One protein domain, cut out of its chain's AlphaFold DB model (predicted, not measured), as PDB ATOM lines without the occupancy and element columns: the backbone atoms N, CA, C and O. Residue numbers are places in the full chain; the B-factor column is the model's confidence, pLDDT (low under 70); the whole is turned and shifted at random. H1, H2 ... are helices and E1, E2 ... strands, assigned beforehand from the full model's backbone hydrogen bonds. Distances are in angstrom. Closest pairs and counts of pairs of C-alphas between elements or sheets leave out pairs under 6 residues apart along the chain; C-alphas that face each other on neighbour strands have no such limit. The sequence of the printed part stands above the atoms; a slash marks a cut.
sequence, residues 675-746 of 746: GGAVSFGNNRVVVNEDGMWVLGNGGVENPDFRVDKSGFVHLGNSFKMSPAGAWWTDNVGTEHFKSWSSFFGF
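Overview. This is residues 675 to 746 of the 746 residues of the protein "Prophage protein" of Firmicutes bacterium CAG:882 (UniProt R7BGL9). The domain is a single long, twisted slab of eight short strands, E1 to E8, set side by side in the order of the chain, with no second sheet packed on it. The backbone zigzags from one end of the slab to the other, and a small helix, H1, follows directly after E8 at the far end. The printed part has 72 residues, with eight named strands and then one named helix; the sheet's order is E1 E2 E3 E4 E5 E6 E7 E8, antiparallel throughout, and the class is mostly strand. The whole is loose, with a radius of gyration of the C-alphas of 14.1 A, and elongated, with spans of 42 by 26 by 16 A.

Arrangement. E1, residues 677 to 680, is an edge strand and forms a hairpin with E2, residues 685 to 688, where N 678 and O 687 are 2.8 A apart, within hydrogen-bond range. E2 and E3, residues 691 to 694, form the next hairpin, with N 686 and O 693 at 2.9 A. E3 and E4, residues 705 to 708, are antiparallel at 177 degrees, with N 692 and O 707 at 2.8 A. E4 and E5, residues 713 to 715, stand at 150 degrees, with N 714 and O 706 at 2.8 A. E5 and E6, residues 719 to 722, have N 713 and O 721 at 2.9 A. E6 and E7, residues 725 to 729, have N 727 and O 720 at 2.8 A. E7 and the other edge strand, E8, residues 735 to 739, have N 736 and O 728 at 2.8 A. The eight strands are a meander, each the antiparallel neighbour of the one before. From edge to edge the strands' lines turn by 98 degrees; E1 and E8 are apart. H1, residues 740 to 744, only grazes the sheet with its residues 740 to 743; the closest C-alphas of E7 and H1 are those of Gly 725 and Trp 740, 4.7 A apart. In H1 the O i to N i+4 pair is within hydrogen-bond range.

Along the chain. E1 begins at C-alpha 677, (-35.522, -50.146, 28.664). From first to last C-alpha, E1 is 10.3 A long, E2 and E3 10.5 A each, E4 10.1 A, E5 6.9 A and E6 10.8 A. E7 is 13.9 A and E8 13.6 A long. C-alpha 713, where E5 begins, is at (-45.040, -34.007, 29.226). H1, 6.0 A long, ends at C-alpha 744, (-51.404, -16.862, 33.078).

Size, cuts and confidence. The two C-alphas farthest apart are those of Gly 675 and Gly 745, 43.6 A. The printed part has no cut and ends at residue 746, the chain's last. No link is long; the link from E3 to E4, 10 residues, is short, and the others are tight. The mean pLDDT of the printed part is 83.4, and residues 675 to 676, 698, 700 and 746 are under 70.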
ATOM      1  N   GLY A 675     -29.085 -49.955  29.590       63.44
ATOM      2  CA  GLY A 675     -29.869 -50.937  28.838       63.44
ATOM      3  C   GLY A 675     -31.054 -50.296  28.120       63.44
ATOM      4  O   GLY A 675     -31.460 -49.191  28.467       63.44
ATOM      5  N   GLY A 676     -31.595 -50.988  27.111       68.88
ATOM      6  CA  GLY A 676     -32.587 -50.420  26.191       68.88
ATOM      7  C   GLY A 676     -33.839 -49.876  26.880       68.88
ATOM      8  O   GLY A 676     -34.260 -48.773  26.561       68.88
ATOM      9  N   ALA A 677     -34.402 -50.608  27.847       77.88
ATOM     10  CA  ALA A 677     -35.522 -50.146  28.664       77.88
ATOM     11  C   ALA A 677     -35.429 -50.675  30.104       77.88
ATOM     12  O   ALA A 677     -35.036 -51.820  30.330       77.88
ATOM     13  N   VAL A 678     -35.854 -49.856  31.064       83.50
ATOM     14  CA  VAL A 678     -36.051 -50.205  32.478       83.50
ATOM     15  C   VAL A 678     -37.547 -50.180  32.761       83.50
ATOM     16  O   VAL A 678     -38.203 -49.193  32.428       83.50
ATOM     17  N   SER A 679     -38.102 -51.226  33.375       81.06
ATOM     18  CA  SER A 679     -39.519 -51.254  33.750       81.06
ATOM     19  C   SER A 679     -39.763 -51.591  35.219       81.06
ATOM     20  O   SER A 679     -38.996 -52.311  35.858       81.06
ATOM     21  N   PHE A 680     -40.857 -51.054  35.760       81.25
ATOM     22  CA  PHE A 680     -41.268 -51.232  37.150       81.25
ATOM     23  C   PHE A 680     -42.720 -51.722  37.222       81.25
ATOM     24  O   PHE A 680     -43.577 -51.277  36.454       81.25
ATOM     25  N   GLY A 681     -43.000 -52.624  38.170       75.25
ATOM     26  CA  GLY A 681     -44.353 -53.091  38.498       75.25
ATOM     27  C   GLY A 681     -45.106 -53.706  37.314       75.25
ATOM     28  O   GLY A 681     -46.157 -53.192  36.941       75.25
ATOM     29  N   ASN A 682     -44.562 -54.768  36.709       76.44
ATOM     30  CA  ASN A 682     -45.096 -55.422  35.503       76.44
ATOM     31  C   ASN A 682     -45.382 -54.421  34.366       76.44
ATOM     32  O   ASN A 682     -46.502 -54.309  33.874       76.44
ATOM     33  N   ASN A 683     -44.348 -53.671  33.971       74.19
ATOM     34  CA  ASN A 683     -44.369 -52.652  32.913       74.19
ATOM     35  C   ASN A 683     -45.320 -51.456  33.132       74.19
ATOM     36  O   ASN A 683     -45.464 -50.640  32.226       74.19
ATOM     37  N   ARG A 684     -45.911 -51.272  34.323       80.75
ATOM     38  CA  ARG A 684     -46.742 -50.088  34.632       80.75
ATOM     39  C   ARG A 684     -45.982 -48.764  34.536       80.75
ATOM     40  O   ARG A 684     -46.600 -47.743  34.244       80.75
ATOM     41  N   VAL A 685     -44.667 -48.780  34.753       85.38
ATOM     42  CA  VAL A 685     -43.757 -47.669  34.434       85.38
ATOM     43  C   VAL A 685     -42.616 -48.201  33.573       85.38
ATOM     44  O   VAL A 685     -42.103 -49.286  33.848       85.38
ATOM     45  N   VAL A 686     -42.216 -47.446  32.548       85.94
ATOM     46  CA  VAL A 686     -41.112 -47.767  31.627       85.94
ATOM     47  C   VAL A 686     -40.244 -46.524  31.413       85.94
ATOM     48  O   VAL A 686     -40.771 -45.420  31.311       85.94
ATOM     49  N   VAL A 687     -38.927 -46.690  31.311       85.75
ATOM     50  CA  VAL A 687     -37.954 -45.650  30.928       85.75
ATOM     51  C   VAL A 687     -37.047 -46.224  29.840       85.75
ATOM     52  O   VAL A 687     -36.518 -47.317  30.025       85.75
ATOM     53  N   ASN A 688     -36.881 -45.538  28.707       84.62
ATOM     54  CA  ASN A 688     -36.027 -45.967  27.587       84.62
ATOM     55  C   ASN A 688     -35.482 -44.749  26.801       84.62
ATOM     56  O   ASN A 688     -35.689 -43.607  27.210       84.62
ATOM     57  N   GLU A 689     -34.775 -44.969  25.687       82.62
ATOM     58  CA  GLU A 689     -34.162 -43.891  24.885       82.62
ATOM     59  C   GLU A 689     -35.149 -42.859  24.290       82.62
ATOM     60  O   GLU A 689     -34.760 -41.725  24.008       82.62
ATOM     61  N   ASP A 690     -36.427 -43.217  24.141       81.69
ATOM     62  CA  ASP A 690     -37.498 -42.328  23.677       81.69
ATOM     63  C   ASP A 690     -38.187 -41.537  24.812       81.69
ATOM     64  O   ASP A 690     -38.963 -40.622  24.511       81.69
ATOM     65  N   GLY A 691     -37.904 -41.829  26.094       84.81
ATOM     66  CA  GLY A 691     -38.462 -41.098  27.241       84.81
ATOM     67  C   GLY A 691     -38.828 -41.937  28.480       84.81
ATOM     68  O   GLY A 691     -38.144 -42.889  28.854       84.81
ATOM     69  N   MET A 692     -39.922 -41.556  29.146       88.19
ATOM     70  CA  MET A 692     -40.509 -42.232  30.312       88.19
ATOM     71  C   MET A 692     -42.032 -42.323  30.171       88.19
ATOM     72  O   MET A 692     -42.690 -41.317  29.930       88.19
ATOM     73  N   TRP A 693     -42.608 -43.498  30.414       86.25
ATOM     74  CA  TRP A 693     -44.044 -43.768  30.371       86.25
ATOM     75  C   TRP A 693     -44.526 -44.243  31.735       86.25
ATOM     76  O   TRP A 693     -43.910 -45.114  32.348       86.25
ATOM     77  N   VAL A 694     -45.682 -43.747  32.161       86.81
ATOM     78  CA  VAL A 694     -46.535 -44.397  33.154       86.81
ATOM     79  C   VAL A 694     -47.741 -44.910  32.377       86.81
ATOM     80  O   VAL A 694     -48.575 -44.125  31.925       86.81
ATOM     81  N   LEU A 695     -47.794 -46.225  32.155       81.12
ATOM     82  CA  LEU A 695     -48.850 -46.840  31.350       81.12
ATOM     83  C   LEU A 695     -50.192 -46.773  32.076       81.12
ATOM     84  O   LEU A 695     -51.191 -46.436  31.452       81.12
ATOM     85  N   GLY A 696     -50.192 -47.038  33.389       75.00
ATOM     86  CA  GLY A 696     -51.395 -47.050  34.222       75.00
ATOM     87  C   GLY A 696     -52.352 -48.171  33.810       75.00
ATOM     88  O   GLY A 696     -52.015 -49.343  33.993       75.00
ATOM     89  N   ASN A 697     -53.512 -47.809  33.259       71.38
ATOM     90  CA  ASN A 697     -54.436 -48.741  32.593       71.38
ATOM     91  C   ASN A 697     -54.261 -48.770  31.059       71.38
ATOM     92  O   ASN A 697     -54.886 -49.587  30.382       71.38
ATOM     93  N   GLY A 698     -53.440 -47.871  30.512       67.62
ATOM     94  CA  GLY A 698     -53.101 -47.781  29.098       67.62
ATOM     95  C   GLY A 698     -52.022 -48.771  28.635       67.62
ATOM     96  O   GLY A 698     -51.564 -49.647  29.370       67.62
ATOM     97  N   GLY A 699     -51.603 -48.613  27.379       72.44
ATOM     98  CA  GLY A 699     -50.558 -49.419  26.730       72.44
ATOM     99  C   GLY A 699     -49.394 -48.557  26.237       72.44
ATOM    100  O   GLY A 699     -49.452 -47.337  26.316       72.44
ATOM    101  N   VAL A 700     -48.337 -49.168  25.691       69.50
ATOM    102  CA  VAL A 700     -47.117 -48.438  25.265       69.50
ATOM    103  C   VAL A 700     -47.413 -47.333  24.234       69.50
ATOM    104  O   VAL A 700     -46.828 -46.254  24.300       69.50
ATOM    105  N   GLU A 701     -48.364 -47.570  23.326       74.81
ATOM    106  CA  GLU A 701     -48.832 -46.583  22.338       74.81
ATOM    107  C   GLU A 701     -49.669 -45.455  22.974       74.81
ATOM    108  O   GLU A 701     -49.549 -44.289  22.596       74.81
ATOM    109  N   ASN A 702     -50.479 -45.803  23.979       77.12
ATOM    110  CA  ASN A 702     -51.453 -44.939  24.650       77.12
ATOM    111  C   ASN A 702     -51.241 -44.980  26.177       77.12
ATOM    112  O   ASN A 702     -52.030 -45.624  26.874       77.12
ATOM    113  N   PRO A 703     -50.171 -44.359  26.705       81.06
ATOM    114  CA  PRO A 703     -49.940 -44.270  28.142       81.06
ATOM    115  C   PRO A 703     -50.869 -43.226  28.774       81.06
ATOM    116  O   PRO A 703     -51.158 -42.199  28.154       81.06
ATOM    117  N   ASP A 704     -51.254 -43.427  30.035       83.38
ATOM    118  CA  ASP A 704     -51.970 -42.398  30.802       83.38
ATOM    119  C   ASP A 704     -51.105 -41.119  30.954       83.38
ATOM    120  O   ASP A 704     -51.610 -39.994  30.876       83.38
ATOM    121  N   PHE A 705     -49.782 -41.281  31.087       86.75
ATOM    122  CA  PHE A 705     -48.795 -40.196  31.160       86.75
ATOM    123  C   PHE A 705     -47.474 -40.601  30.482       86.75
ATOM    124  O   PHE A 705     -46.976 -41.707  30.700       86.75
ATOM    125  N   ARG A 706     -46.841 -39.700  29.718       89.06
ATOM    126  CA  ARG A 706     -45.443 -39.879  29.261       89.06
ATOM    127  C   ARG A 706     -44.655 -38.571  29.251       89.06
ATOM    128  O   ARG A 706     -45.217 -37.509  29.008       89.06
ATOM    129  N   VAL A 707     -43.345 -38.661  29.440       90.31
ATOM    130  CA  VAL A 707     -42.370 -37.618  29.099       90.31
ATOM    131  C   VAL A 707     -41.569 -38.126  27.908       90.31
ATOM    132  O   VAL A 707     -41.011 -39.214  28.000       90.31
ATOM    133  N   ASP A 708     -41.516 -37.391  26.799       87.31
ATOM    134  CA  ASP A 708     -40.726 -37.805  25.629       87.31
ATOM    135  C   ASP A 708     -39.262 -37.328  25.686       87.31
ATOM    136  O   ASP A 708     -38.889 -36.470  26.491       87.31
ATOM    137  N   LYS A 709     -38.423 -37.851  24.784       86.00
ATOM    138  CA  LYS A 709     -37.014 -37.449  24.607       86.00
ATOM    139  C   LYS A 709     -36.790 -35.975  24.233       86.00
ATOM    140  O   LYS A 709     -35.652 -35.516  24.259       86.00
ATOM    141  N   SER A 710     -37.842 -35.227  23.890       86.31
ATOM    142  CA  SER A 710     -37.789 -33.768  23.688       86.31
ATOM    143  C   SER A 710     -38.171 -32.984  24.955       86.31
ATOM    144  O   SER A 710     -38.200 -31.753  24.931       86.31
ATOM    145  N   GLY A 711     -38.459 -33.674  26.064       83.88
ATOM    146  CA  GLY A 711     -38.837 -33.085  27.346       83.88
ATOM    147  C   GLY A 711     -40.294 -32.622  27.427       83.88
ATOM    148  O   GLY A 711     -40.630 -31.871  28.345       83.88
ATOM    149  N   PHE A 712     -41.162 -33.028  26.493       88.62
ATOM    150  CA  PHE A 712     -42.590 -32.716  26.577       88.62
ATOM    151  C   PHE A 712     -43.293 -33.711  27.496       88.62
ATOM    152  O   PHE A 712     -43.114 -34.920  27.364       88.62
ATOM    153  N   VAL A 713     -44.145 -33.202  28.385       91.25
ATOM    154  CA  VAL A 713     -45.040 -34.007  29.226       91.25
ATOM    155  C   VAL A 713     -46.384 -34.146  28.513       91.25
ATOM    156  O   VAL A 713     -47.050 -33.141  28.269       91.25
ATOM    157  N   HIS A 714     -46.783 -35.371  28.184       88.56
ATOM    158  CA  HIS A 714     -48.057 -35.712  27.546       88.56
ATOM    159  C   HIS A 714     -49.026 -36.303  28.573       88.56
ATOM    160  O   HIS A 714     -48.622 -37.092  29.431       88.56
ATOM    161  N   LEU A 715     -50.306 -35.962  28.437       86.38
ATOM    162  CA  LEU A 715     -51.418 -36.530  29.202       86.38
ATOM    163  C   LEU A 715     -52.375 -37.188  28.202       86.38
ATOM    164  O   LEU A 715     -53.108 -36.499  27.483       86.38
ATOM    165  N   GLY A 716     -52.296 -38.516  28.086       77.94
ATOM    166  CA  GLY A 716     -52.826 -39.242  26.929       77.94
ATOM    167  C   GLY A 716     -52.278 -38.705  25.594       77.94
ATOM    168  O   GLY A 716     -51.127 -38.278  25.497       77.94
ATOM    169  N   ASN A 717     -53.119 -38.702  24.554       76.88
ATOM    170  CA  ASN A 717     -52.744 -38.235  23.208       76.88
ATOM    171  C   ASN A 717     -53.210 -36.811  22.858       76.88
ATOM    172  O   ASN A 717     -52.728 -36.249  21.879       76.88
ATOM    173  N   SER A 718     -54.138 -36.226  23.619       81.50
ATOM    174  CA  SER A 718     -54.783 -34.951  23.254       81.50
ATOM    175  C   SER A 718     -54.135 -33.716  23.884       81.50
ATOM    176  O   SER A 718     -54.569 -32.600  23.603       81.50
ATOM    177  N   PHE A 719     -53.130 -33.882  24.748       87.88
ATOM    178  CA  PHE A 719     -52.484 -32.783  25.464       87.88
ATOM    179  C   PHE A 719     -50.986 -33.045  25.664       87.88
ATOM    180  O   PHE A 719     -50.602 -34.116  26.137       87.88
ATOM    181  N   LYS A 720     -50.148 -32.041  25.379       91.00
ATOM    182  CA  LYS A 720     -48.700 -32.038  25.663       91.00
ATOM    183  C   LYS A 720     -48.243 -30.658  26.148       91.00
ATOM    184  O   LYS A 720     -48.742 -29.637  25.682       91.00
ATOM    185  N   MET A 721     -47.273 -30.596  27.055       92.25
ATOM    186  CA  MET A 721     -46.731 -29.337  27.589       92.25
ATOM    187  C   MET A 721     -45.202 -29.347  27.683       92.25
ATOM    188  O   MET A 721     -44.587 -30.400  27.827       92.25
ATOM    189  N   SER A 722     -44.592 -28.163  27.635       90.69
ATOM    190  CA  SER A 722     -43.152 -27.947  27.842       90.69
ATOM    191  C   SER A 722     -42.908 -26.554  28.457       90.69
ATOM    192  O   SER A 722     -43.860 -25.785  28.613       90.69
ATOM    193  N   PRO A 723     -41.667 -26.152  28.796       89.50
ATOM    194  CA  PRO A 723     -41.391 -24.818  29.349       89.50
ATOM    195  C   PRO A 723     -41.804 -23.626  28.463       89.50
ATOM    196  O   PRO A 723     -41.851 -22.502  28.954       89.50
ATOM    197  N   ALA A 724     -42.127 -23.840  27.181       87.94
ATOM    198  CA  ALA A 724     -42.634 -22.789  26.294       87.94
ATOM    199  C   ALA A 724     -44.154 -22.548  26.423       87.94
ATOM    200  O   ALA A 724     -44.622 -21.435  26.171       87.94
ATOM    201  N   GLY A 725     -44.932 -23.565  26.806       88.75
ATOM    202  CA  GLY A 725     -46.392 -23.495  26.878       88.75
ATOM    203  C   GLY A 725     -47.072 -24.864  26.859       88.75
ATOM    204  O   GLY A 725     -46.439 -25.903  27.066       88.75
ATOM    205  N   ALA A 726     -48.370 -24.851  26.566       92.75
ATOM    206  CA  ALA A 726     -49.189 -26.043  26.386       92.75
ATOM    207  C   ALA A 726     -49.734 -26.130  24.955       92.75
ATOM    208  O   ALA A 726     -50.074 -25.115  24.339       92.75
ATOM    209  N   TRP A 727     -49.859 -27.360  24.466       92.94
ATOM    210  CA  TRP A 727     -50.537 -27.720  23.231       92.94
ATOM    211  C   TRP A 727     -51.675 -28.685  23.551       92.94
ATOM    212  O   TRP A 727     -51.515 -29.591  24.373       92.94
ATOM    213  N   TRP A 728     -52.803 -28.530  22.868       92.12
ATOM    214  CA  TRP A 728     -53.909 -29.479  22.949       92.12
ATOM    215  C   TRP A 728     -54.559 -29.670  21.585       92.12
ATOM    216  O   TRP A 728     -54.639 -28.735  20.786       92.12
ATOM    217  N   THR A 729     -55.044 -30.879  21.342       88.69
ATOM    218  CA  THR A 729     -55.811 -31.224  20.145       88.69
ATOM    219  C   THR A 729     -57.295 -31.121  20.471       88.69
ATOM    220  O   THR A 729     -57.750 -31.683  21.467       88.69
ATOM    221  N   ASP A 730     -58.059 -30.388  19.661       85.25
ATOM    222  CA  ASP A 730     -59.513 -30.309  19.822       85.25
ATOM    223  C   ASP A 730     -60.253 -31.521  19.222       85.25
ATOM    224  O   ASP A 730     -59.677 -32.384  18.556       85.25
ATOM    225  N   ASN A 731     -61.569 -31.578  19.445       83.31
ATOM    226  CA  ASN A 731     -62.425 -32.687  19.009       83.31
ATOM    227  C   ASN A 731     -62.549 -32.837  17.475       83.31
ATOM    228  O   ASN A 731     -63.199 -33.781  17.027       83.31
ATOM    229  N   VAL A 732     -61.974 -31.931  16.671       86.50
ATOM    230  CA  VAL A 732     -61.903 -32.054  15.202       86.50
ATOM    231  C   VAL A 732     -60.471 -32.270  14.690       86.50
ATOM    232  O   VAL A 732     -60.255 -32.307  13.481       86.50
ATOM    233  N   GLY A 733     -59.503 -32.476  15.591       82.62
ATOM    234  CA  GLY A 733     -58.115 -32.799  15.254       82.62
ATOM    235  C   GLY A 733     -57.189 -31.590  15.092       82.62
ATOM    236  O   GLY A 733     -56.056 -31.764  14.646       82.62
ATOM    237  N   THR A 734     -57.626 -30.375  15.442       89.06
ATOM    238  CA  THR A 734     -56.777 -29.176  15.348       89.06
ATOM    239  C   THR A 734     -55.842 -29.098  16.550       89.06
ATOM    240  O   THR A 734     -56.317 -29.043  17.684       89.06
ATOM    241  N   GLU A 735     -54.527 -29.044  16.325       91.12
ATOM    242  CA  GLU A 735     -53.562 -28.717  17.383       91.12
ATOM    243  C   GLU A 735     -53.536 -27.199  17.628       91.12
ATOM    244  O   GLU A 735     -53.245 -26.407  16.731       91.12
ATOM    245  N   HIS A 736     -53.814 -26.803  18.866       90.56
ATOM    246  CA  HIS A 736     -53.692 -25.435  19.367       90.56
ATOM    247  C   HIS A 736     -52.417 -25.304  20.201       90.56
ATOM    248  O   HIS A 736     -52.021 -26.256  20.869       90.56
ATOM    249  N   PHE A 737     -51.808 -24.116  20.227       92.44
ATOM    250  CA  PHE A 737     -50.684 -23.781  21.112       92.44
ATOM    251  C   PHE A 737     -50.981 -22.513  21.913       92.44
ATOM    252  O   PHE A 737     -51.512 -21.540  21.371       92.44
ATOM    253  N   LYS A 738     -50.580 -22.490  23.188       92.19
ATOM    254  CA  LYS A 738     -50.641 -21.294  24.034       92.19
ATOM    255  C   LYS A 738     -49.431 -21.208  24.972       92.19
ATOM    256  O   LYS A 738     -49.194 -22.114  25.770       92.19
ATOM    257  N   SER A 739     -48.678 -20.107  24.897       92.31
ATOM    258  CA  SER A 739     -47.513 -19.865  25.765       92.31
ATOM    259  C   SER A 739     -47.922 -19.629  27.217       92.31
ATOM    260  O   SER A 739     -48.986 -19.060  27.461       92.31
ATOM    261  N   TRP A 740     -47.066 -19.959  28.191       88.12
ATOM    262  CA  TRP A 740     -47.391 -19.741  29.610       88.12
ATOM    263  C   TRP A 740     -47.658 -18.272  29.972       88.12
ATOM    264  O   TRP A 740     -48.564 -18.008  30.759       88.12
ATOM    265  N   SER A 741     -46.957 -17.317  29.349       86.69
ATOM    266  CA  SER A 741     -47.239 -15.877  29.495       86.69
ATOM    267  C   SER A 741     -48.680 -15.540  29.105       86.69
ATOM    268  O   SER A 741     -49.439 -15.007  29.908       86.69
ATOM    269  N   SER A 742     -49.118 -15.973  27.918       86.12
ATOM    270  CA  SER A 742     -50.507 -15.792  27.471       86.12
ATOM    271  C   SER A 742     -51.519 -16.659  28.238       86.12
ATOM    272  O   SER A 742     -52.717 -16.361  28.234       86.12
ATOM    273  N   PHE A 743     -51.076 -17.747  28.882       82.06
ATOM    274  CA  PHE A 743     -51.920 -18.625  29.692       82.06
ATOM    275  C   PHE A 743     -52.263 -18.004  31.048       82.06
ATOM    276  O   PHE A 743     -53.428 -18.039  31.437       82.06
ATOM    277  N   PHE A 744     -51.273 -17.412  31.724       80.81
ATOM    278  CA  PHE A 744     -51.404 -16.862  33.078       80.81
ATOM    279  C   PHE A 744     -51.515 -15.328  33.143       80.81
ATOM    280  O   PHE A 744     -51.899 -14.804  34.184       80.81
ATOM    281  N   GLY A 745     -51.240 -14.610  32.048       76.88
ATOM    282  CA  GLY A 745     -51.345 -13.146  31.981       76.88
ATOM    283  C   GLY A 745     -50.111 -12.395  32.494       76.88
ATOM    284  O   GLY A 745     -50.271 -11.325  33.080       76.88
ATOM    285  N   PHE A 746     -48.915 -12.960  32.286       57.22
ATOM    286  CA  PHE A 746     -47.615 -12.333  32.573       57.22
ATOM    287  C   PHE A 746     -47.031 -11.648  31.331       57.22
ATOM    288  O   PHE A 746     -47.062 -12.292  30.254       57.22
TER     289      PHE A 746